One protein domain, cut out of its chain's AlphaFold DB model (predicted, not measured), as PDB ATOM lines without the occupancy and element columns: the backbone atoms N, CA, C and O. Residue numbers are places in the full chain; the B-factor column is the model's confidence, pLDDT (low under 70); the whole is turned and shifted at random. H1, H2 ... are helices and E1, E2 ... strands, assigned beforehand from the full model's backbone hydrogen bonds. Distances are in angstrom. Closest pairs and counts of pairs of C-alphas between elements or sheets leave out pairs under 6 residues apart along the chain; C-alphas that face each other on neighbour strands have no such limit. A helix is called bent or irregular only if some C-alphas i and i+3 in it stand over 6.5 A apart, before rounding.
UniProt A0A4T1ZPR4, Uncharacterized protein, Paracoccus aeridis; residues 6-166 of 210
ATOM      1  N   PRO A   6     -18.611  -6.956  -4.552       95.50
ATOM      2  CA  PRO A   6     -19.167  -6.973  -3.197       95.50
ATOM      3  C   PRO A   6     -20.345  -6.003  -3.009       95.50
ATOM      4  O   PRO A   6     -21.362  -6.382  -2.426       95.50
ATOM      5  N   ALA A   7     -20.263  -4.786  -3.554       96.12
ATOM      6  CA  ALA A   7     -21.371  -3.834  -3.507       96.12
ATOM      7  C   ALA A   7     -22.578  -4.288  -4.348       96.12
ATOM      8  O   ALA A   7     -23.712  -4.207  -3.876       96.12
ATOM      9  N   GLU A   8     -22.356  -4.837  -5.546       96.00
ATOM     10  CA  GLU A   8     -23.403  -5.453  -6.380       96.00
ATOM     11  C   GLU A   8     -24.086  -6.621  -5.653       96.00
ATOM     12  O   GLU A   8     -25.312  -6.729  -5.666       96.00
ATOM     13  N   ARG A   9     -23.306  -7.464  -4.971       96.00
ATOM     14  CA  ARG A   9     -23.771  -8.607  -4.177       96.00
ATOM     15  C   ARG A   9     -24.688  -8.171  -3.036       96.00
ATOM     16  O   ARG A   9     -25.788  -8.706  -2.897       96.00
ATOM     17  N   VAL A  10     -24.281  -7.157  -2.269       96.75
ATOM     18  CA  VAL A  10     -25.123  -6.557  -1.221       96.75
ATOM     19  C   VAL A  10     -26.379  -5.935  -1.825       96.75
ATOM     20  O   VAL A  10     -27.476  -6.158  -1.319       96.75
ATOM     21  N   LEU A  11     -26.257  -5.206  -2.936       95.25
ATOM     22  CA  LEU A  11     -27.391  -4.567  -3.602       95.25
ATOM     23  C   LEU A  11     -28.414  -5.593  -4.115       95.25
ATOM     24  O   LEU A  11     -29.620  -5.414  -3.931       95.25
ATOM     25  N   ARG A  12     -27.941  -6.701  -4.696       95.69
ATOM     26  CA  ARG A  12     -28.769  -7.845  -5.091       95.69
ATOM     27  C   ARG A  12     -29.513  -8.427  -3.898       95.69
ATOM     28  O   ARG A  12     -30.693  -8.743  -4.038       95.69
ATOM     29  N   TRP A  13     -28.846  -8.610  -2.762       96.31
ATOM     30  CA  TRP A  13     -29.477  -9.152  -1.559       96.31
ATOM     31  C   TRP A  13     -30.518  -8.188  -0.972       96.31
ATOM     32  O   TRP A  13     -31.628  -8.607  -0.634       96.31
ATOM     33  N   LEU A  14     -30.209  -6.886  -0.934       95.19
ATOM     34  CA  LEU A  14     -31.132  -5.830  -0.496       95.19
ATOM     35  C   LEU A  14     -32.413  -5.791  -1.338       95.19
ATOM     36  O   LEU A  14     -33.473  -5.439  -0.830       95.19
ATOM     37  N   ALA A  15     -32.334  -6.188  -2.609       93.62
ATOM     38  CA  ALA A  15     -33.473  -6.239  -3.517       93.62
ATOM     39  C   ALA A  15     -34.586  -7.211  -3.068       93.62
ATOM     40  O   ALA A  15     -35.728  -7.080  -3.518       93.62
ATOM     41  N   ASP A  16     -34.261  -8.204  -2.236       91.81
ATOM     42  CA  ASP A  16     -35.219  -9.184  -1.705       91.81
ATOM     43  C   ASP A  16     -35.742  -8.819  -0.308       91.81
ATOM     44  O   ASP A  16     -36.640  -9.487   0.201       91.81
ATOM     45  N   GLN A  17     -35.229  -7.746   0.302       91.31
ATOM     46  CA  GLN A  17     -35.645  -7.340   1.639       91.31
ATOM     47  C   GLN A  17     -36.932  -6.512   1.577       91.31
ATOM     48  O   GLN A  17     -37.052  -5.564   0.800       91.31
ATOM     49  N   SER A  18     -37.902  -6.860   2.424       75.38
ATOM     50  CA  SER A  18     -39.128  -6.074   2.616       75.38
ATOM     51  C   SER A  18     -38.898  -4.819   3.458       75.38
ATOM     52  O   SER A  18     -39.668  -3.861   3.371       75.38
ATOM     53  N   ASP A  19     -37.853  -4.835   4.283       70.69
ATOM     54  CA  ASP A  19     -37.571  -3.781   5.244       70.69
ATOM     55  C   ASP A  19     -36.871  -2.601   4.579       70.69
ATOM     56  O   ASP A  19     -35.971  -2.740   3.751       70.69
ATOM     57  N   GLN A  20     -37.268  -1.396   4.981       76.19
ATOM     58  CA  GLN A  20     -36.678  -0.173   4.443       76.19
ATOM     59  C   GLN A  20     -35.296   0.127   5.037       76.19
ATOM     60  O   GLN A  20     -34.566   0.932   4.464       76.19
ATOM     61  N   GLN A  21     -34.937  -0.484   6.171       89.88
ATOM     62  CA  GLN A  21     -33.685  -0.231   6.879       89.88
ATOM     63  C   GLN A  21     -33.113  -1.526   7.450       89.88
ATOM     64  O   GLN A  21     -33.710  -2.127   8.337       89.88
ATOM     65  N   ILE A  22     -31.935  -1.916   6.973       91.75
ATOM     66  CA  ILE A  22     -31.247  -3.133   7.403       91.75
ATOM     67  C   ILE A  22     -29.994  -2.768   8.192       91.75
ATOM     68  O   ILE A  22     -29.043  -2.226   7.635       91.75
ATOM     69  N   SER A  23     -29.961  -3.088   9.482       87.94
ATOM     70  CA  SER A  23     -28.807  -2.775  10.341       87.94
ATOM     71  C   SER A  23     -27.630  -3.737  10.173       87.94
ATOM     72  O   SER A  23     -26.512  -3.396  10.542       87.94
ATOM     73  N   ALA A  24     -27.862  -4.934   9.634       88.00
ATOM     74  CA  ALA A  24     -26.818  -5.922   9.402       88.00
ATOM     75  C   ALA A  24     -27.142  -6.773   8.173       88.00
ATOM     76  O   ALA A  24     -28.236  -7.325   8.064       88.00
ATOM     77  N   VAL A  25     -26.172  -6.880   7.267       92.69
ATOM     78  CA  VAL A  25     -26.214  -7.813   6.139       92.69
ATOM     79  C   VAL A  25     -25.582  -9.134   6.604       92.69
ATOM     80  O   VAL A  25     -24.579  -9.079   7.321       92.69
ATOM     81  N   PRO A  26     -26.144 -10.310   6.268       94.75
ATOM     82  CA  PRO A  26     -25.620 -11.564   6.786       94.75
ATOM     83  C   PRO A  26     -24.256 -11.929   6.170       94.75
ATOM     84  O   PRO A  26     -23.885 -11.464   5.089       94.75
ATOM     85  N   THR A  27     -23.482 -12.745   6.891       94.19
ATOM     86  CA  THR A  27     -22.060 -13.007   6.590       94.19
ATOM     87  C   THR A  27     -21.827 -13.826   5.324       94.19
ATOM     88  O   THR A  27     -20.728 -13.825   4.780       94.19
ATOM     89  N   ASP A  28     -22.847 -14.540   4.856       92.88
ATOM     90  CA  ASP A  28     -22.854 -15.247   3.576       92.88
ATOM     91  C   ASP A  28     -22.980 -14.288   2.379       92.88
ATOM     92  O   ASP A  28     -22.584 -14.633   1.267       92.88
ATOM     93  N   VAL A  29     -23.480 -13.067   2.581       95.19
ATOM     94  CA  VAL A  29     -23.560 -12.025   1.547       95.19
ATOM     95  C   VAL A  29     -22.304 -11.163   1.551       95.19
ATOM     96  O   VAL A  29     -21.775 -10.876   0.481       95.19
ATOM     97  N   ILE A  30     -21.811 -10.750   2.716       95.12
ATOM     98  CA  ILE A  30     -20.613  -9.911   2.828       95.12
ATOM     99  C   ILE A  30     -19.859 -10.192   4.127       95.12
ATOM    100  O   ILE A  30     -20.465 -10.369   5.182       95.12
ATOM    101  N   SER A  31     -18.524 -10.195   4.058       93.06
ATOM    102  CA  SER A  31     -17.687 -10.277   5.255       93.06
ATOM    103  C   SER A  31     -17.906  -9.049   6.151       93.06
ATOM    104  O   SER A  31     -17.970  -7.928   5.634       93.06
ATOM    105  N   PRO A  32     -17.955  -9.199   7.489       91.81
ATOM    106  CA  PRO A  32     -17.999  -8.062   8.406       91.81
ATOM    107  C   PRO A  32     -16.886  -7.034   8.158       91.81
ATOM    108  O   PRO A  32     -17.139  -5.834   8.267       91.81
ATOM    109  N   ASP A  33     -15.696  -7.498   7.763       93.75
ATOM    110  CA  ASP A  33     -14.526  -6.652   7.495       93.75
ATOM    111  C   ASP A  33     -14.715  -5.749   6.261       93.75
ATOM    112  O   ASP A  33     -14.189  -4.637   6.216       93.75
ATOM    113  N   ASP A  34     -15.519  -6.189   5.289       94.38
ATOM    114  CA  ASP A  34     -15.785  -5.454   4.046       94.38
ATOM    115  C   ASP A  34     -17.039  -4.569   4.135       94.38
ATOM    116  O   ASP A  34     -17.262  -3.702   3.284       94.38
ATOM    117  N   SER A  35     -17.865  -4.761   5.170       94.75
ATOM    118  CA  SER A  35     -19.185  -4.134   5.306       94.75
ATOM    119  C   SER A  35     -19.130  -2.605   5.277       94.75
ATOM    120  O   SER A  35     -19.937  -1.972   4.594       94.75
ATOM    121  N   LEU A  36     -18.150  -2.001   5.961       95.31
ATOM    122  CA  LEU A  36     -17.990  -0.545   5.974       95.31
ATOM    123  C   LEU A  36     -17.590  -0.003   4.595       95.31
ATOM    124  O   LEU A  36     -18.187   0.962   4.128       95.31
ATOM    125  N   SER A  37     -16.624  -0.638   3.930       95.69
ATOM    126  CA  SER A  37     -16.166  -0.225   2.599       95.69
ATOM    127  C   SER A  37     -17.301  -0.290   1.574       95.69
ATOM    128  O   SER A  37     -17.483   0.635   0.786       95.69
ATOM    129  N   VAL A  38     -18.118  -1.347   1.624       96.69
ATOM    130  CA  VAL A  38     -19.287  -1.491   0.746       96.69
ATOM    131  C   VAL A  38     -20.395  -0.499   1.096       96.69
ATOM    132  O   VAL A  38     -21.031   0.045   0.196       96.69
ATOM    133  N   TYR A  39     -20.620  -0.218   2.380       96.88
ATOM    134  CA  TYR A  39     -21.534   0.846   2.789       96.88
ATOM    135  C   TYR A  39     -21.112   2.200   2.203       96.88
ATOM    136  O   TYR A  39     -21.920   2.866   1.557       96.88
ATOM    137  N   GLU A  40     -19.849   2.588   2.387       96.56
ATOM    138  CA  GLU A  40     -19.311   3.860   1.893       96.56
ATOM    139  C   GLU A  40     -19.386   3.943   0.361       96.56
ATOM    140  O   GLU A  40     -19.764   4.983  -0.182       96.56
ATOM    141  N   GLU A  41     -19.126   2.839  -0.342       97.12
ATOM    142  CA  GLU A  41     -19.280   2.755  -1.795       97.12
ATOM    143  C   GLU A  41     -20.736   2.958  -2.247       97.12
ATOM    144  O   GLU A  41     -21.003   3.765  -3.141       97.12
ATOM    145  N   LEU A  42     -21.696   2.269  -1.622       96.56
ATOM    146  CA  LEU A  42     -23.115   2.384  -1.971       96.56
ATOM    147  C   LEU A  42     -23.691   3.767  -1.623       96.56
ATOM    148  O   LEU A  42     -24.572   4.255  -2.342       96.56
ATOM    149  N   VAL A  43     -23.205   4.412  -0.555       96.75
ATOM    150  CA  VAL A  43     -23.518   5.817  -0.231       96.75
ATOM    151  C   VAL A  43     -22.932   6.743  -1.292       96.75
ATOM    152  O   VAL A  43     -23.653   7.581  -1.833       96.75
ATOM    153  N   GLY A  44     -21.654   6.572  -1.645       95.50
ATOM    154  CA  GLY A  44     -20.981   7.370  -2.676       95.50
ATOM    155  C   GLY A  44     -21.651   7.256  -4.048       95.50
ATOM    156  O   GLY A  44     -21.743   8.236  -4.786       95.50
ATOM    157  N   ALA A  45     -22.207   6.084  -4.360       95.12
ATOM    158  CA  ALA A  45     -23.014   5.833  -5.550       95.12
ATOM    159  C   ALA A  45     -24.473   6.330  -5.436       95.12
ATOM    160  O   ALA A  45     -25.243   6.193  -6.383       95.12
ATOM    161  N   SER A  46     -24.877   6.921  -4.305       96.19
ATOM    162  CA  SER A  46     -26.253   7.375  -4.021       96.19
ATOM    163  C   SER A  46     -27.318   6.266  -4.076       96.19
ATOM    164  O   SER A  46     -28.511   6.538  -4.254       96.19
ATOM    165  N   LEU A  47     -26.911   5.006  -3.902       95.75
ATOM    166  CA  LEU A  47     -27.800   3.839  -3.932       95.75
ATOM    167  C   LEU A  47     -28.417   3.561  -2.560       95.75
ATOM    168  O   LEU A  47     -29.555   3.101  -2.466       95.75
ATOM    169  N   ILE A  48     -27.714   3.907  -1.485       96.56
ATOM    170  CA  ILE A  48     -28.264   3.894  -0.127       96.56
ATOM    171  C   ILE A  48     -28.175   5.278   0.512       96.56
ATOM    172  O   ILE A  48     -27.406   6.134   0.080       96.56
ATOM    173  N   LYS A  49     -29.002   5.517   1.530       95.94
ATOM    174  CA  LYS A  49     -28.955   6.757   2.304       95.94
ATOM    175  C   LYS A  49     -27.744   6.771   3.227       95.94
ATOM    176  O   LYS A  49     -27.486   5.793   3.926       95.94
ATOM    177  N   GLU A  50     -27.095   7.924   3.305       96.06
ATOM    178  CA  GLU A  50     -26.141   8.216   4.365       96.06
ATOM    179  C   GLU A  50     -26.882   8.348   5.704       96.06
ATOM    180  O   GLU A  50     -27.833   9.120   5.848       96.06
ATOM    181  N   ASN A  51     -26.482   7.532   6.670       94.75
ATOM    182  CA  ASN A  51     -27.114   7.413   7.985       94.75
ATOM    183  C   ASN A  51     -26.134   6.930   9.065       94.75
ATOM    184  O   ASN A  51     -26.567   6.445  10.112       94.75
ATOM    185  N   ARG A  52     -24.827   7.030   8.800       94.44
ATOM    186  CA  ARG A  52     -23.789   6.649   9.751       94.44
ATOM    187  C   ARG A  52     -23.859   7.563  10.970       94.44
ATOM    188  O   ARG A  52     -23.893   8.787  10.847       94.44
ATOM    189  N   THR A  53     -23.897   6.966  12.147       92.88
ATOM    190  CA  THR A  53     -23.973   7.666  13.430       92.88
ATOM    191  C   THR A  53     -22.578   7.991  13.968       92.88
ATOM    192  O   THR A  53     -21.564   7.475  13.494       92.88
ATOM    193  N   LEU A  54     -22.510   8.867  14.977       91.62
ATOM    194  CA  LEU A  54     -21.243   9.322  15.572       91.62
ATOM    195  C   LEU A  54     -20.443   8.202  16.257       91.62
ATOM    196  O   LEU A  54     -19.222   8.292  16.343       91.62
ATOM    197  N   ASP A  55     -21.116   7.157  16.735       92.31
ATOM    198  CA  ASP A  55     -20.504   5.941  17.288       92.31
ATOM    199  C   ASP A  55     -20.056   4.946  16.199       92.31
ATOM    200  O   ASP A  55     -19.527   3.880  16.509       92.31
ATOM    201  N   GLY A  56     -20.234   5.295  14.923       89.94
ATOM    202  CA  GLY A  56     -19.795   4.509  13.776       89.94
ATOM    203  C   GLY A  56     -20.793   3.459  13.298       89.94
ATOM    204  O   GLY A  56     -20.497   2.799  12.304       89.94
ATOM    205  N   SER A  57     -21.956   3.318  13.943       93.69
ATOM    206  CA  SER A  57     -23.013   2.415  13.474       93.69
ATOM    207  C   SER A  57     -23.650   2.926  12.175       93.69
ATOM    208  O   SER A  57     -23.658   4.127  11.898       93.69
ATOM    209  N   PHE A  58     -24.164   2.026  11.341       95.38
ATOM    210  CA  PHE A  58     -24.818   2.371  10.079       95.38
ATOM    211  C   PHE A  58     -25.859   1.315   9.704       95.38
ATOM    212  O   PHE A  58     -25.945   0.254  10.319       95.38
ATOM    213  N   SER A  59     -26.675   1.613   8.693       94.88
ATOM    214  CA  SER A  59     -27.641   0.651   8.157       94.88
ATOM    215  C   SER A  59     -27.841   0.846   6.659       94.88
ATOM    216  O   SER A  59     -27.736   1.954   6.137       94.88
ATOM    217  N   PHE A  60     -28.178  -0.225   5.959       95.94
ATOM    218  CA  PHE A  60     -28.449  -0.208   4.532       95.94
ATOM    219  C   PHE A  60     -29.912   0.171   4.298       95.94
ATOM    220  O   PHE A  60     -30.830  -0.569   4.650       95.94
ATOM    221  N   MET A  61     -30.130   1.349   3.714       95.50
ATOM    222  CA  MET A  61     -31.455   1.857   3.353       95.50
ATOM    223  C   MET A  61     -31.433   2.336   1.907       95.50
ATOM    224  O   MET A  61     -30.835   3.370   1.616       95.50
ATOM    225  N   LEU A  62     -32.107   1.615   1.008       95.88
ATOM    226  CA  LEU A  62     -32.138   1.955  -0.416       95.88
ATOM    227  C   LEU A  62     -32.786   3.328  -0.667       95.88
ATOM    228  O   LEU A  62     -33.871   3.647  -0.156       95.88
ATOM    229  N   THR A  63     -32.157   4.121  -1.532       95.44
ATOM    230  CA  THR A  63     -32.782   5.292  -2.161       95.44
ATOM    231  C   THR A  63     -33.781   4.848  -3.242       95.44
ATOM    232  O   THR A  63     -33.977   3.655  -3.484       95.44
ATOM    233  N   ASN A  64     -34.458   5.797  -3.900       93.88
ATOM    234  CA  ASN A  64     -35.255   5.473  -5.092       93.88
ATOM    235  C   ASN A  64     -34.374   4.885  -6.204       93.88
ATOM    236  O   ASN A  64     -34.743   3.871  -6.788       93.88
ATOM    237  N   GLU A  65     -33.206   5.487  -6.440       94.50
ATOM    238  CA  GLU A  65     -32.237   5.004  -7.427       94.50
ATOM    239  C   GLU A  65     -31.700   3.624  -7.039       94.50
ATOM    240  O   GLU A  65     -31.711   2.696  -7.844       94.50
ATOM    241  N   GLY A  66     -31.353   3.441  -5.762       95.06
ATOM    242  CA  GLY A  66     -30.927   2.152  -5.228       95.06
ATOM    243  C   GLY A  66     -31.938   1.041  -5.450       95.06
ATOM    244  O   GLY A  66     -31.546  -0.070  -5.775       95.06
ATOM    245  N   ARG A  67     -33.242   1.318  -5.326       94.25
ATOM    246  CA  ARG A  67     -34.289   0.326  -5.629       94.25
ATOM    247  C   ARG A  67     -34.305  -0.079  -7.101       94.25
ATOM    248  O   ARG A  67     -34.528  -1.250  -7.397       94.25
ATOM    249  N   ILE A  68     -34.075   0.866  -8.011       93.19
ATOM    250  CA  ILE A  68     -34.014   0.593  -9.450       93.19
ATOM    251  C   ILE A  68     -32.791  -0.273  -9.758       93.19
ATOM    252  O   ILE A  68     -32.928  -1.318 -10.395       93.19
ATOM    253  N   GLU A  69     -31.616   0.108  -9.259       93.75
ATOM    254  CA  GLU A  69     -30.380  -0.653  -9.472       93.75
ATOM    255  C   GLU A  69     -30.416  -2.028  -8.789       93.75
ATOM    256  O   GLU A  69     -30.024  -3.023  -9.391       93.75
ATOM    257  N   ALA A  70     -30.996  -2.136  -7.592       93.94
ATOM    258  CA  ALA A  70     -31.233  -3.415  -6.922       93.94
ATOM    259  C   ALA A  70     -32.163  -4.328  -7.734       93.94
ATOM    260  O   ALA A  70     -31.921  -5.531  -7.847       93.94
ATOM    261  N   SER A  71     -33.195  -3.765  -8.371       92.00
ATOM    262  CA  SER A  71     -34.056  -4.522  -9.284       92.00
ATOM    263  C   SER A  71     -33.307  -4.993 -10.532       92.00
ATOM    264  O   SER A  71     -33.554  -6.106 -10.987       92.00
ATOM    265  N   LYS A  72     -32.394  -4.189 -11.090       92.19
ATOM    266  CA  LYS A  72     -31.544  -4.613 -12.218       92.19
ATOM    267  C   LYS A  72     -30.594  -5.731 -11.799       92.19
ATOM    268  O   LYS A  72     -30.494  -6.736 -12.502       92.19
ATOM    269  N   ALA A  73     -29.995  -5.607 -10.614       92.38
ATOM    270  CA  ALA A  73     -29.105  -6.613 -10.050       92.38
ATOM    271  C   ALA A  73     -29.785  -7.986  -9.926       92.38
ATOM    272  O   ALA A  73     -29.126  -8.999 -10.134       92.38
ATOM    273  N   LYS A  74     -31.109  -8.063  -9.688       91.38
ATOM    274  CA  LYS A  74     -31.845  -9.350  -9.703       91.38
ATOM    275  C   LYS A  74     -31.663 -10.148 -10.991       91.38
ATOM    276  O   LYS A  74     -31.683 -11.375 -10.934       91.38
ATOM    277  N   HIS A  75     -31.486  -9.468 -12.118       89.06
ATOM    278  CA  HIS A  75     -31.354 -10.093 -13.428       89.06
ATOM    279  C   HIS A  75     -29.895 -10.304 -13.843       89.06
ATOM    280  O   HIS A  75     -29.599 -11.311 -14.477       89.06
ATOM    281  N   SER A  76     -28.984  -9.395 -13.484       90.56
ATOM    282  CA  SER A  76     -27.580  -9.456 -13.922       90.56
ATOM    283  C   SER A  76     -26.653 -10.203 -12.960       90.56
ATOM    284  O   SER A  76     -25.663 -10.785 -13.397       90.56
ATOM    285  N   TYR A  77     -26.969 -10.227 -11.660       95.31
ATOM    286  CA  TYR A  77     -26.038 -10.678 -10.620       95.31
ATOM    287  C   TYR A  77     -25.532 -12.106 -10.828       95.31
ATOM    288  O   TYR A  77     -24.362 -12.381 -10.592       95.31
ATOM    289  N   ARG A  78     -26.394 -13.022 -11.287       96.44
ATOM    290  CA  ARG A  78     -26.020 -14.427 -11.508       96.44
ATOM    291  C   ARG A  78     -24.929 -14.574 -12.571       96.44
ATOM    292  O   ARG A  78     -23.986 -15.334 -12.369       96.44
ATOM    293  N   ALA A  79     -25.011 -13.790 -13.647       95.19
ATOM    294  CA  ALA A  79     -23.975 -13.748 -14.674       95.19
ATOM    295  C   ALA A  79     -22.673 -13.144 -14.120       95.19
ATOM    296  O   ALA A  79     -21.612 -13.758 -14.245       95.19
ATOM    297  N   SER A  80     -22.758 -12.006 -13.414       95.56
ATOM    298  CA  SER A  80     -21.607 -11.386 -12.736       95.56
ATOM    299  C   SER A  80     -20.919 -12.358 -11.764       95.56
ATOM    300  O   SER A  80     -19.691 -12.446 -11.730       95.56
ATOM    301  N   LEU A  81     -21.703 -13.116 -10.989       96.69
ATOM    302  CA  LEU A  81     -21.228 -14.119 -10.037       96.69
ATOM    303  C   LEU A  81     -20.487 -15.248 -10.755       96.69
ATOM    304  O   LEU A  81     -19.360 -15.558 -10.374       96.69
ATOM    305  N   ALA A  82     -21.077 -15.829 -11.802       97.38
ATOM    306  CA  ALA A  82     -20.446 -16.895 -12.579       97.38
ATOM    307  C   ALA A  82     -19.100 -16.443 -13.166       97.38
ATOM    308  O   ALA A  82     -18.080 -17.109 -12.973       97.38
ATOM    309  N   GLN A  83     -19.062 -15.261 -13.789       97.00
ATOM    310  CA  GLN A  83     -17.829 -14.670 -14.313       97.00
ATOM    311  C   GLN A  83     -16.787 -14.487 -13.201       97.00
ATOM    312  O   GLN A  83     -15.629 -14.881 -13.353       97.00
ATOM    313  N   ARG A  84     -17.192 -13.933 -12.051       96.19
ATOM    314  CA  ARG A  84     -16.296 -13.692 -10.913       96.19
ATOM    315  C   ARG A  84     -15.694 -14.984 -10.374       96.19
ATOM    316  O   ARG A  84     -14.489 -15.031 -10.129       96.19
ATOM    317  N   ARG A  85     -16.521 -16.015 -10.216       96.81
ATOM    318  CA  ARG A  85     -16.126 -17.329  -9.707       96.81
ATOM    319  C   ARG A  85     -15.183 -18.049 -10.661       96.81
ATOM    320  O   ARG A  85     -14.189 -18.604 -10.205       96.81
ATOM    321  N   ILE A  86     -15.401 -17.953 -11.971       97.00
ATOM    322  CA  ILE A  86     -14.461 -18.482 -12.973       97.00
ATOM    323  C   ILE A  86     -13.121 -17.744 -12.911       97.00
ATOM    324  O   ILE A  86     -12.068 -18.380 -12.936       97.00
ATOM    325  N   LEU A  87     -13.133 -16.411 -12.811       96.88
ATOM    326  CA  LEU A  87     -11.894 -15.640 -12.693       96.88
ATOM    327  C   LEU A  87     -11.104 -16.052 -11.444       96.88
ATOM    328  O   LEU A  87      -9.909 -16.318 -11.543       96.88
ATOM    329  N   GLU A  88     -11.774 -16.155 -10.297       95.88
ATOM    330  CA  GLU A  88     -11.192 -16.629  -9.038       95.88
ATOM    331  C   GLU A  88     -10.641 -18.058  -9.169       95.88
ATOM    332  O   GLU A  88      -9.465 -18.298  -8.889       95.88
ATOM    333  N   TRP A  89     -11.435 -18.985  -9.708       96.38
ATOM    334  CA  TRP A  89     -11.030 -20.362  -9.999       96.38
ATOM    335  C   TRP A  89      -9.740 -20.436 -10.798       96.38
ATOM    336  O   TRP A  89      -8.812 -21.127 -10.392       96.38
ATOM    337  N   LEU A  90      -9.636 -19.676 -11.886       96.50
ATOM    338  CA  LEU A  90      -8.471 -19.712 -12.767       96.50
ATOM    339  C   LEU A  90      -7.252 -18.969 -12.211       96.50
ATOM    340  O   LEU A  90      -6.146 -19.192 -12.711       96.50
ATOM    341  N   THR A  91      -7.409 -18.126 -11.182       95.62
ATOM    342  CA  THR A  91      -6.246 -17.620 -10.433       95.62
ATOM    343  C   THR A  91      -5.586 -18.702  -9.585       95.62
ATOM    344  O   THR A  91      -4.365 -18.687  -9.440       95.62
ATOM    345  N   ILE A  92      -6.371 -19.640  -9.051       95.69
ATOM    346  CA  ILE A  92      -5.903 -20.665  -8.104       95.69
ATOM    347  C   ILE A  92      -5.598 -21.986  -8.823       95.69
ATOM    348  O   ILE A  92      -4.628 -22.664  -8.495       95.69
ATOM    349  N   HIS A  93      -6.364 -22.304  -9.865       94.62
ATOM    350  CA  HIS A  93      -6.256 -23.510 -10.681       94.62
ATOM    351  C   HIS A  93      -5.964 -23.142 -12.145       94.62
ATOM    352  O   HIS A  93      -6.816 -23.312 -13.026       94.62
ATOM    353  N   PRO A  94      -4.769 -22.602 -12.443       91.94
ATOM    354  CA  PRO A  94      -4.417 -22.252 -13.810       91.94
ATOM    355  C   PRO A  94      -4.416 -23.502 -14.694       91.94
ATOM    356  O   PRO A  94      -3.971 -24.569 -14.281       91.94
ATOM    357  N   THR A  95      -4.853 -23.358 -15.948       92.94
ATOM    358  CA  THR A  95      -4.935 -24.435 -16.957       92.94
ATOM    359  C   THR A  95      -5.975 -25.527 -16.688       92.94
ATOM    360  O   THR A  95      -6.003 -26.520 -17.417       92.94
ATOM    361  N   SER A  96      -6.870 -25.323 -15.720       93.88
ATOM    362  CA  SER A  96      -8.003 -26.210 -15.430       93.88
ATOM    363  C   SER A  96      -9.246 -25.871 -16.259       93.88
ATOM    364  O   SER A  96      -9.341 -24.803 -16.866       93.88
ATOM    365  N   ALA A  97     -10.219 -26.782 -16.279       95.06
ATOM    366  CA  ALA A  97     -11.540 -26.518 -16.842       95.06
ATOM    367  C   ALA A  97     -12.365 -25.630 -15.884       95.06
ATOM    368  O   ALA A  97     -12.378 -25.913 -14.681       95.06
ATOM    369  N   PRO A  98     -13.076 -24.592 -16.371       95.06
ATOM    370  CA  PRO A  98     -13.997 -23.803 -15.545       95.06
ATOM    371  C   PRO A  98     -15.143 -24.628 -14.947       95.06
ATOM    372  O   PRO A  98     -15.592 -24.333 -13.845       95.06
ATOM    373  N   SER A  99     -15.578 -25.694 -15.627       94.44
ATOM    374  CA  SER A  99     -16.634 -26.597 -15.143       94.44
ATOM    375  C   SER A  99     -16.279 -27.319 -13.843       94.44
ATOM    376  O   SER A  99     -17.184 -27.661 -13.088       94.44
ATOM    377  N   GLY A 100     -14.986 -27.481 -13.527       93.12
ATOM    378  CA  GLY A 100     -14.542 -28.057 -12.252       93.12
ATOM    379  C   GLY A 100     -15.009 -27.264 -11.026       93.12
ATOM    380  O   GLY A 100     -15.068 -27.808  -9.930       93.12
ATOM    381  N   LEU A 101     -15.416 -26.003 -11.211       94.44
ATOM    382  CA  LEU A 101     -15.997 -25.170 -10.163       94.44
ATOM    383  C   LEU A 101     -17.274 -25.777  -9.561       94.44
ATOM    384  O   LEU A 101     -17.482 -25.661  -8.354       94.44
ATOM    385  N   LEU A 102     -18.088 -26.455 -10.380       94.50
ATOM    386  CA  LEU A 102     -19.365 -27.063  -9.975       94.50
ATOM    387  C   LEU A 102     -19.200 -28.184  -8.940       94.50
ATOM    388  O   LEU A 102     -20.156 -28.535  -8.256       94.50
ATOM    389  N   GLU A 103     -17.998 -28.745  -8.819       92.62
ATOM    390  CA  GLU A 103     -17.678 -29.824  -7.879       92.62
ATOM    391  C   GLU A 103     -17.180 -29.293  -6.522       92.62
ATOM    392  O   GLU A 103     -16.753 -30.064  -5.662       92.62
ATOM    393  N   THR A 104     -17.205 -27.973  -6.323       93.75
ATOM    394  CA  THR A 104     -16.633 -27.302  -5.151       93.75
ATOM    395  C   THR A 104     -17.644 -26.395  -4.463       93.75
ATOM    396  O   THR A 104     -18.640 -25.977  -5.050       93.75
ATOM    397  N   GLU A 105     -17.339 -26.002  -3.227       91.62
ATOM    398  CA  GLU A 105     -18.145 -25.032  -2.477       91.62
ATOM    399  C   GLU A 105     -18.202 -23.642  -3.140       91.62
ATOM    400  O   GLU A 105     -19.043 -22.822  -2.785       91.62
ATOM    401  N   TRP A 106     -17.351 -23.352  -4.132       89.69
ATOM    402  CA  TRP A 106     -17.340 -22.051  -4.814       89.69
ATOM    403  C   TRP A 106     -18.500 -21.876  -5.793       89.69
ATOM    404  O   TRP A 106     -18.764 -20.751  -6.224       89.69
ATOM    405  N   ALA A 107     -19.192 -22.967  -6.134       94.00
ATOM    406  CA  ALA A 107     -20.452 -22.907  -6.859       94.00
ATOM    407  C   ALA A 107     -21.581 -22.325  -5.998       94.00
ATOM    408  O   ALA A 107     -22.541 -21.798  -6.554       94.00
ATOM    409  N   GLU A 108     -21.477 -22.407  -4.670       94.94
ATOM    410  CA  GLU A 108     -22.534 -21.999  -3.746       94.94
ATOM    411  C   GLU A 108     -22.599 -20.481  -3.542       94.94
ATOM    412  O   GLU A 108     -21.595 -19.755  -3.534       94.94
ATOM    413  N   ASP A 109     -23.826 -19.999  -3.355       96.12
ATOM    414  CA  ASP A 109     -24.141 -18.598  -3.111       96.12
ATOM    415  C   ASP A 109     -25.475 -18.451  -2.367       96.12
ATOM    416  O   ASP A 109     -26.332 -19.331  -2.447       96.12
ATOM    417  N   PHE A 110     -25.714 -17.308  -1.710       94.88
ATOM    418  CA  PHE A 110     -27.018 -17.026  -1.088       94.88
ATOM    419  C   PHE A 110     -28.169 -17.036  -2.114       94.88
ATOM    420  O   PHE A 110     -29.325 -17.251  -1.754       94.88
ATOM    421  N   SER A 111     -27.865 -16.799  -3.398       94.31
ATOM    422  CA  SER A 111     -28.821 -16.887  -4.508       94.31
ATOM    423  C   SER A 111     -29.006 -18.303  -5.080       94.31
ATOM    424  O   SER A 111     -29.735 -18.463  -6.060       94.31
ATOM    425  N   GLY A 112     -28.373 -19.313  -4.477       95.25
ATOM    426  CA  GLY A 112     -28.352 -20.712  -4.914       95.25
ATOM    427  C   GLY A 112     -27.071 -21.096  -5.662       95.25
ATOM    428  O   GLY A 112     -26.303 -20.235  -6.091       95.25
ATOM    429  N   SER A 113     -26.847 -22.395  -5.857       96.69
ATOM    430  CA  SER A 113     -25.666 -22.920  -6.555       96.69
ATOM    431  C   SER A 113     -25.624 -22.493  -8.030       96.69
ATOM    432  O   SER A 113     -26.661 -22.398  -8.694       96.69
ATOM    433  N   LEU A 114     -24.433 -22.228  -8.569       97.44
ATOM    434  CA  LEU A 114     -24.207 -22.004 -10.000       97.44
ATOM    435  C   LEU A 114     -24.491 -23.276 -10.807       97.44
ATOM    436  O   LEU A 114     -24.143 -24.381 -10.400       97.44
ATOM    437  N   THR A 115     -25.118 -23.107 -11.966       96.62
ATOM    438  CA  THR A 115     -25.453 -24.198 -12.888       96.62
ATOM    439  C   THR A 115     -24.403 -24.361 -13.984       96.62
ATOM    440  O   THR A 115     -23.660 -23.434 -14.307       96.62
ATOM    441  N   GLU A 116     -24.381 -25.531 -14.626       95.12
ATOM    442  CA  GLU A 116     -23.526 -25.780 -15.794       95.12
ATOM    443  C   GLU A 116     -23.787 -24.784 -16.929       95.12
ATOM    444  O   GLU A 116     -22.844 -24.291 -17.545       95.12
ATOM    445  N   GLN A 117     -25.053 -24.423 -17.156       95.12
ATOM    446  CA  GLN A 117     -25.425 -23.436 -18.166       95.12
ATOM    447  C   GLN A 117     -24.829 -22.053 -17.859       95.12
ATOM    448  O   GLN A 117     -24.287 -21.415 -18.757       95.12
ATOM    449  N   GLU A 118     -24.898 -21.596 -16.605       97.06
ATOM    450  CA  GLU A 118     -24.335 -20.301 -16.201       97.06
ATOM    451  C   GLU A 118     -22.809 -20.284 -16.308       97.06
ATOM    452  O   GLU A 118     -22.240 -19.303 -16.784       97.06
ATOM    453  N   ILE A 119     -22.140 -21.375 -15.925       96.19
ATOM    454  CA  ILE A 119     -20.686 -21.508 -16.087       96.19
ATOM    455  C   ILE A 119     -20.297 -21.539 -17.564       96.19
ATOM    456  O   ILE A 119     -19.334 -20.873 -17.951       96.19
ATOM    457  N   GLY A 120     -21.035 -22.277 -18.396       95.00
ATOM    458  CA  GLY A 120     -20.813 -22.339 -19.839       95.00
ATOM    459  C   GLY A 120     -20.941 -20.962 -20.487       95.00
ATOM    460  O   GLY A 120     -19.994 -20.492 -21.114       95.00
ATOM    461  N   GLN A 121     -22.059 -20.274 -20.240       95.31
ATOM    462  CA  GLN A 121     -22.300 -18.931 -20.764       95.31
ATOM    463  C   GLN A 121     -21.229 -17.933 -20.301       95.31
ATOM    464  O   GLN A 121     -20.653 -17.224 -21.121       95.31
ATOM    465  N   ALA A 122     -20.905 -17.906 -19.005       96.38
ATOM    466  CA  ALA A 122     -19.883 -17.002 -18.482       96.38
ATOM    467  C   ALA A 122     -18.482 -17.314 -19.034       96.38
ATOM    468  O   ALA A 122     -17.684 -16.402 -19.245       96.38
ATOM    469  N   THR A 123     -18.173 -18.591 -19.291       96.06
ATOM    470  CA  THR A 123     -16.917 -19.003 -19.937       96.06
ATOM    471  C   THR A 123     -16.831 -18.444 -21.353       96.06
ATOM    472  O   THR A 123     -15.802 -17.870 -21.712       96.06
ATOM    473  N   ASP A 124     -17.899 -18.571 -22.141       94.56
ATOM    474  CA  ASP A 124     -17.940 -18.042 -23.505       94.56
ATOM    475  C   ASP A 124     -17.838 -16.513 -23.520       94.56
ATOM    476  O   ASP A 124     -16.986 -15.973 -24.219       94.56
ATOM    477  N   GLU A 125     -18.583 -15.809 -22.666       94.88
ATOM    478  CA  GLU A 125     -18.510 -14.345 -22.552       94.88
ATOM    479  C   GLU A 125     -17.107 -13.851 -22.159       94.88
ATOM    480  O   GLU A 125     -16.585 -12.890 -22.740       94.88
ATOM    481  N   LEU A 126     -16.461 -14.512 -21.190       96.25
ATOM    482  CA  LEU A 126     -15.095 -14.192 -20.763       96.25
ATOM    483  C   LEU A 126     -14.068 -14.467 -21.866       96.25
ATOM    484  O   LEU A 126     -13.089 -13.725 -21.989       96.25
ATOM    485  N   LYS A 127     -14.259 -15.532 -22.645       95.19
ATOM    486  CA  LYS A 127     -13.385 -15.903 -23.764       95.19
ATOM    487  C   LYS A 127     -13.529 -14.910 -24.910       95.19
ATOM    488  O   LYS A 127     -12.524 -14.371 -25.369       95.19
ATOM    489  N   ASP A 128     -14.760 -14.633 -25.322       93.50
ATOM    490  CA  ASP A 128     -15.079 -13.727 -26.428       93.50
ATOM    491  C   ASP A 128     -14.628 -12.293 -26.119       93.50
ATOM    492  O   ASP A 128     -14.162 -11.574 -27.001       93.50
ATOM    493  N   SER A 129     -14.659 -11.905 -24.839       93.38
ATOM    494  CA  SER A 129     -14.121 -10.628 -24.352       93.38
ATOM    495  C   SER A 129     -12.596 -10.630 -24.132       93.38
ATOM    496  O   SER A 129     -12.032  -9.625 -23.704       93.38
ATOM    497  N   GLY A 130     -11.904 -11.745 -24.394       95.12
ATOM    498  CA  GLY A 130     -10.446 -11.864 -24.288       95.12
ATOM    499  C   GLY A 130      -9.893 -11.925 -22.858       95.12
ATOM    500  O   GLY A 130      -8.685 -11.756 -22.658       95.12
ATOM    501  N   TYR A 131     -10.731 -12.167 -21.849       96.62
ATOM    502  CA  TYR A 131     -10.322 -12.272 -20.443       96.62
ATOM    503  C   TYR A 131      -9.758 -13.647 -20.089       96.62
ATOM    504  O   TYR A 131      -8.886 -13.757 -19.219       96.62
ATOM    505  N   ILE A 132     -10.195 -14.689 -20.793       96.62
ATOM    506  CA  ILE A 132      -9.635 -16.036 -20.685       96.62
ATOM    507  C   ILE A 132      -9.219 -16.559 -22.056       96.62
ATOM    508  O   ILE A 132      -9.735 -16.140 -23.089       96.62
ATOM    509  N   ALA A 133      -8.270 -17.485 -22.063       95.50
ATOM    510  CA  ALA A 133      -7.838 -18.197 -23.259       95.50
ATOM    511  C   ALA A 133      -7.618 -19.671 -22.928       95.50
ATOM    512  O   ALA A 133      -7.316 -20.017 -21.782       95.50
ATOM    513  N   GLY A 134      -7.723 -20.546 -23.925       92.62
ATOM    514  CA  GLY A 134      -7.656 -21.967 -23.639       92.62
ATOM    515  C   GLY A 134      -7.872 -22.893 -24.820       92.62
ATOM    516  O   GLY A 134      -7.918 -22.471 -25.972       92.62
ATOM    517  N   THR A 135      -7.978 -24.177 -24.497       91.94
ATOM    518  CA  THR A 135      -8.321 -25.243 -25.441       91.94
ATOM    519  C   THR A 135      -9.748 -25.706 -25.189       91.94
ATOM    520  O   THR A 135     -10.135 -25.937 -24.041       91.94
ATOM    521  N   GLU A 136     -10.505 -25.868 -26.268       87.88
ATOM    522  CA  GLU A 136     -11.893 -26.330 -26.252       87.88
ATOM    523  C   GLU A 136     -12.004 -27.784 -26.698       87.88
ATOM    524  O   GLU A 136     -11.128 -28.319 -27.388       87.88
ATOM    525  N   THR A 137     -13.102 -28.428 -26.312       83.88
ATOM    526  CA  THR A 137     -13.476 -29.720 -26.892       83.88
ATOM    527  C   THR A 137     -14.264 -29.513 -28.176       83.88
ATOM    528  O   THR A 137     -14.879 -28.474 -28.397       83.88
ATOM    529  N   TRP A 138     -14.312 -30.547 -29.012       66.50
ATOM    530  CA  TRP A 138     -15.103 -30.534 -30.244       66.50
ATOM    531  C   TRP A 138     -16.624 -30.488 -29.986       66.50
ATOM    532  O   TRP A 138     -17.382 -30.268 -30.926       66.50
ATOM    533  N   GLY A 139     -17.072 -30.691 -28.738       65.69
ATOM    534  CA  GLY A 139     -18.477 -30.632 -28.314       65.69
ATOM    535  C   GLY A 139     -18.868 -29.348 -27.574       65.69
ATOM    536  O   GLY A 139     -19.980 -29.280 -27.059       65.69
ATOM    537  N   GLY A 140     -17.979 -28.352 -27.515       70.06
ATOM    538  CA  GLY A 140     -18.162 -27.142 -26.711       70.06
ATOM    539  C   GLY A 140     -17.553 -27.267 -25.311       70.06
ATOM    540  O   GLY A 140     -17.277 -28.361 -24.816       70.06
ATOM    541  N   GLY A 141     -17.277 -26.126 -24.685       77.75
ATOM    542  CA  GLY A 141     -16.674 -26.062 -23.355       77.75
ATOM    543  C   GLY A 141     -15.141 -26.100 -23.353       77.75
ATOM    544  O   GLY A 141     -14.482 -26.808 -24.125       77.75
ATOM    545  N   MET A 142     -14.566 -25.308 -22.449       87.19
ATOM    546  CA  MET A 142     -13.124 -25.134 -22.307       87.19
ATOM    547  C   MET A 142     -12.554 -26.172 -21.325       87.19
ATOM    548  O   MET A 142     -12.900 -26.181 -20.147       87.19
ATOM    549  N   ILE A 143     -11.652 -27.038 -21.798       90.50
ATOM    550  CA  ILE A 143     -11.009 -28.085 -20.970       90.50
ATOM    551  C   ILE A 143      -9.741 -27.611 -20.275       90.50
ATOM    552  O   ILE A 143      -9.318 -28.194 -19.279       90.50
ATOM    553  N   ARG A 144      -9.104 -26.580 -20.826       91.75
ATOM    554  CA  ARG A 144      -7.923 -25.944 -20.245       91.75
ATOM    555  C   ARG A 144      -8.054 -24.456 -20.437       91.75
ATOM    556  O   ARG A 144      -7.829 -23.980 -21.546       91.75
ATOM    557  N   ALA A 145      -8.413 -23.747 -19.379       95.06
ATOM    558  CA  ALA A 145      -8.560 -22.305 -19.375       95.06
ATOM    559  C   ALA A 145      -7.435 -21.651 -18.572       95.06
ATOM    560  O   ALA A 145      -6.927 -22.199 -17.594       95.06
ATOM    561  N   ARG A 146      -7.039 -20.450 -18.968       96.25
ATOM    562  CA  ARG A 146      -6.152 -19.587 -18.188       96.25
ATOM    563  C   ARG A 146      -6.593 -18.142 -18.326       96.25
ATOM    564  O   ARG A 146      -7.121 -17.755 -19.369       96.25
ATOM    565  N   LEU A 147      -6.313 -17.342 -17.304       96.94
ATOM    566  CA  LEU A 147      -6.485 -15.899 -17.396       96.94
ATOM    567  C   LEU A 147      -5.492 -15.301 -18.397       96.94
ATOM    568  O   LEU A 147      -4.329 -15.708 -18.480       96.94
ATOM    569  N   THR A 148      -5.955 -14.310 -19.151       97.00
ATOM    570  CA  THR A 148      -5.081 -13.398 -19.894       97.00
ATOM    571  C   THR A 148      -4.622 -12.257 -18.981       97.00
ATOM    572  O   THR A 148      -5.090 -12.110 -17.847       97.00
ATOM    573  N   SER A 149      -3.728 -11.391 -19.466       95.38
ATOM    574  CA  SER A 149      -3.367 -10.163 -18.744       95.38
ATOM    575  C   SER A 149      -4.588  -9.276 -18.473       95.38
ATOM    576  O   SER A 149      -4.701  -8.716 -17.383       95.38
ATOM    577  N   ALA A 150      -5.525  -9.203 -19.425       94.31
ATOM    578  CA  ALA A 150      -6.794  -8.505 -19.248       94.31
ATOM    579  C   ALA A 150      -7.669  -9.199 -18.192       94.31
ATOM    580  O   ALA A 150      -8.225  -8.527 -17.328       94.31
ATOM    581  N   GLY A 151      -7.730 -10.537 -18.182       95.69
ATOM    582  CA  GLY A 151      -8.459 -11.297 -17.158       95.69
ATOM    583  C   GLY A 151      -7.946 -11.032 -15.743       95.69
ATOM    584  O   GLY A 151      -8.731 -10.809 -14.823       95.69
ATOM    585  N   HIS A 152      -6.625 -10.952 -15.564       95.69
ATOM    586  CA  HIS A 152      -6.031 -10.557 -14.284       95.69
ATOM    587  C   HIS A 152      -6.347  -9.104 -13.895       95.69
ATOM    588  O   HIS A 152      -6.481  -8.801 -12.707       95.69
ATOM    589  N   GLN A 153      -6.442  -8.183 -14.857       94.06
ATOM    590  CA  GLN A 153      -6.855  -6.802 -14.585       94.06
ATOM    591  C   GLN A 153      -8.322  -6.734 -14.157       94.06
ATOM    592  O   GLN A 153      -8.613  -6.134 -13.122       94.06
ATOM    593  N   LEU A 154      -9.215  -7.414 -14.879       93.56
ATOM    594  CA  LEU A 154     -10.630  -7.522 -14.530       93.56
ATOM    595  C   LEU A 154     -10.803  -8.123 -13.130       93.56
ATOM    596  O   LEU A 154     -11.464  -7.526 -12.280       93.56
ATOM    597  N   TYR A 155     -10.129  -9.239 -12.835       94.31
ATOM    598  CA  TYR A 155     -10.191  -9.866 -11.516       94.31
ATOM    599  C   TYR A 155      -9.741  -8.917 -10.390       94.31
ATOM    600  O   TYR A 155     -10.404  -8.821  -9.356       94.31
ATOM    601  N   ARG A 156      -8.665  -8.148 -10.590       93.19
ATOM    602  CA  ARG A 156      -8.203  -7.172  -9.585       93.19
ATOM    603  C   ARG A 156      -9.113  -5.958  -9.446       93.19
ATOM    604  O   ARG A 156      -9.184  -5.398  -8.361       93.19
ATOM    605  N   SER A 157      -9.812  -5.565 -10.509       90.44
ATOM    606  CA  SER A 157     -10.736  -4.425 -10.473       90.44
ATOM    607  C   SER A 157     -11.960  -4.658  -9.588       90.44
ATOM    608  O   SER A 157     -12.620  -3.698  -9.211       90.44
ATOM    609  N   GLN A 158     -12.261  -5.929  -9.287       90.44
ATOM    610  CA  GLN A 158     -13.461  -6.358  -8.573       90.44
ATOM    611  C   GLN A 158     -14.778  -5.895  -9.215       90.44
ATOM    612  O   GLN A 158     -15.770  -5.786  -8.517       90.44
ATOM    613  N   LYS A 159     -14.827  -5.636 -10.525       88.19
ATOM    614  CA  LYS A 159     -16.046  -5.225 -11.247       88.19
ATOM    615  C   LYS A 159     -16.575  -6.352 -12.135       88.19
ATOM    616  O   LYS A 159     -15.815  -7.256 -12.487       88.19
ATOM    617  N   SER A 160     -17.852  -6.288 -12.517       83.81
ATOM    618  CA  SER A 160     -18.400  -7.142 -13.583       83.81
ATOM    619  C   SER A 160     -17.896  -6.700 -14.964       83.81
ATOM    620  O   SER A 160     -17.436  -5.564 -15.122       83.81
ATOM    621  N   ILE A 161     -17.982  -7.580 -15.973       82.94
ATOM    622  CA  ILE A 161     -17.525  -7.277 -17.343       82.94
ATOM    623  C   ILE A 161     -18.211  -6.021 -17.891       82.94
ATOM    624  O   ILE A 161     -17.533  -5.123 -18.391       82.94
ATOM    625  N   ASP A 162     -19.534  -5.916 -17.742       80.88
ATOM    626  CA  ASP A 162     -20.309  -4.773 -18.238       80.88
ATOM    627  C   ASP A 162     -19.833  -3.452 -17.633       80.88
ATOM    628  O   ASP A 162     -19.708  -2.441 -18.320       80.88
ATOM    629  N   GLN A 163     -19.530  -3.459 -16.336       80.50
ATOM    630  CA  GLN A 163     -19.070  -2.275 -15.620       80.50
ATOM    631  C   GLN A 163     -17.614  -1.933 -15.934       80.50
ATOM    632  O   GLN A 163     -17.253  -0.757 -15.956       80.50
ATOM    633  N   PHE A 164     -16.780  -2.944 -16.176       79.19
ATOM    634  CA  PHE A 164     -15.384  -2.764 -16.560       79.19
ATOM    635  C   PHE A 164     -15.248  -2.217 -17.987       79.19
ATOM    636  O   PHE A 164     -14.369  -1.400 -18.252       79.19
ATOM    637  N   ASN A 165     -16.155  -2.615 -18.883       79.00
ATOM    638  CA  ASN A 165     -16.189  -2.174 -20.277       79.00
ATOM    639  C   ASN A 165     -16.912  -0.831 -20.486       79.00
ATOM    640  O   ASN A 165     -16.801  -0.245 -21.565       79.00
ATOM    641  N   GLN A 166     -17.654  -0.320 -19.495       72.19
ATOM    642  CA  GLN A 166     -18.297   0.992 -19.600       72.19
ATOM    643  C   GLN A 166     -17.238   2.102 -19.754       72.19
ATOM    644  O   GLN A 166     -16.344   2.211 -18.910       72.19
TER     645      GLN A 166
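What this domain is: This is residues 6 to 166 of the 210 residues of an uncharacterized protein of Paracoccus aeridis (UniProt A0A4T1ZPR4). What shape do the atoms make? Two lobes form a rod, joined by the long bent helix H3: one lobe holds H1, H2 and the arm H3a with long loops, and in the other H4, H5 and H6 pack on the arm H3b, with the small hairpin E1 and E2 at that end. What is it built of? The 161 printed residues have seven named helices and two named strands, in the order H1 H2 H3 H4 H5 E1 E2 H6 H7; the class is mostly helix, and the sheet, order E1 - E2, is antiparallel. It is compact, with a radius of gyration of the C-alphas of 17.1 A and spans of 58 by 28 by 27 A.

How they stand to each other: How is the sheet paired? E1, residues 132 to 136, and E2, residues 142 to 147, are an antiparallel hairpin; N 133 and O 146, 2.9 A apart, are within hydrogen-bond range. What does the hub, H3, residues 64 to 92, do? By its hydrogen bonds it was assigned as one helix but it is bent, C-alphas 75 and 78 being 7.1 A apart; its arms H3a, residues 64 to 75, and H3b, residues 78 to 92, stand at a steep tilt of 67 degrees, only just short of about perpendicular. H3b touches H5, residues 116 to 128, closest C-alphas Gln 83 and Ala 122, 5.2 A; with its residues 85 to 90 alone H4, residues 98 to 103, closest Ile 86 and Pro 98, 5.9 A; and with its residues 84 to 88 alone H6, residues 149 to 157, closest Leu 87 and Tyr 155, 6.1 A. H4 and H5 are a helical hairpin at a shallow tilt of 22 degrees, opposite ways. What touches elsewhere? H1, residues 6 to 14, touches H3a, closest C-alphas Arg 12 and Ala 73, 5.1 A, and residues 38 to 42 alone of H2, residues 32 to 44, closest Ala 7 and Val 38, 5.3 A. H7, residues 161 to 165, touches H6 only at the corner, and only just, with 3 pairs of C-alphas within 8 A. Are the helix backbones regularly paired? Every O i to N i+4 pair is within hydrogen-bond range in H1, H3b, H5, H6 and H7; H2 has 7 of 9, H3a 7 of 8, and H4 0 of 2 but 3 of 3 O i to N i+3 pairs.

Where its parts are: Where do the elements start and end? H1 begins at C-alpha 6 (-19.167, -6.973, -3.197), and H7 ends at C-alpha 165 (-16.189, -2.174, -20.277). How long are the longer ones? H3b is 21.3 A, H2 19.2 A, H5 18.2 A and H3a 18.1 A; H2 is irregular, with C-alphas 33 and 36 7.2 A apart.

The domain as a whole: How large is it? The C-alphas farthest apart, of Leu 54 and Trp 138, are 61.0 A apart. Which links are long? Those from H1 to H2, H2 to H3 and H4 to H5. Is anything cut or uncertain? The printed part has no cut; residues 138 to 139 are under pLDDT 70.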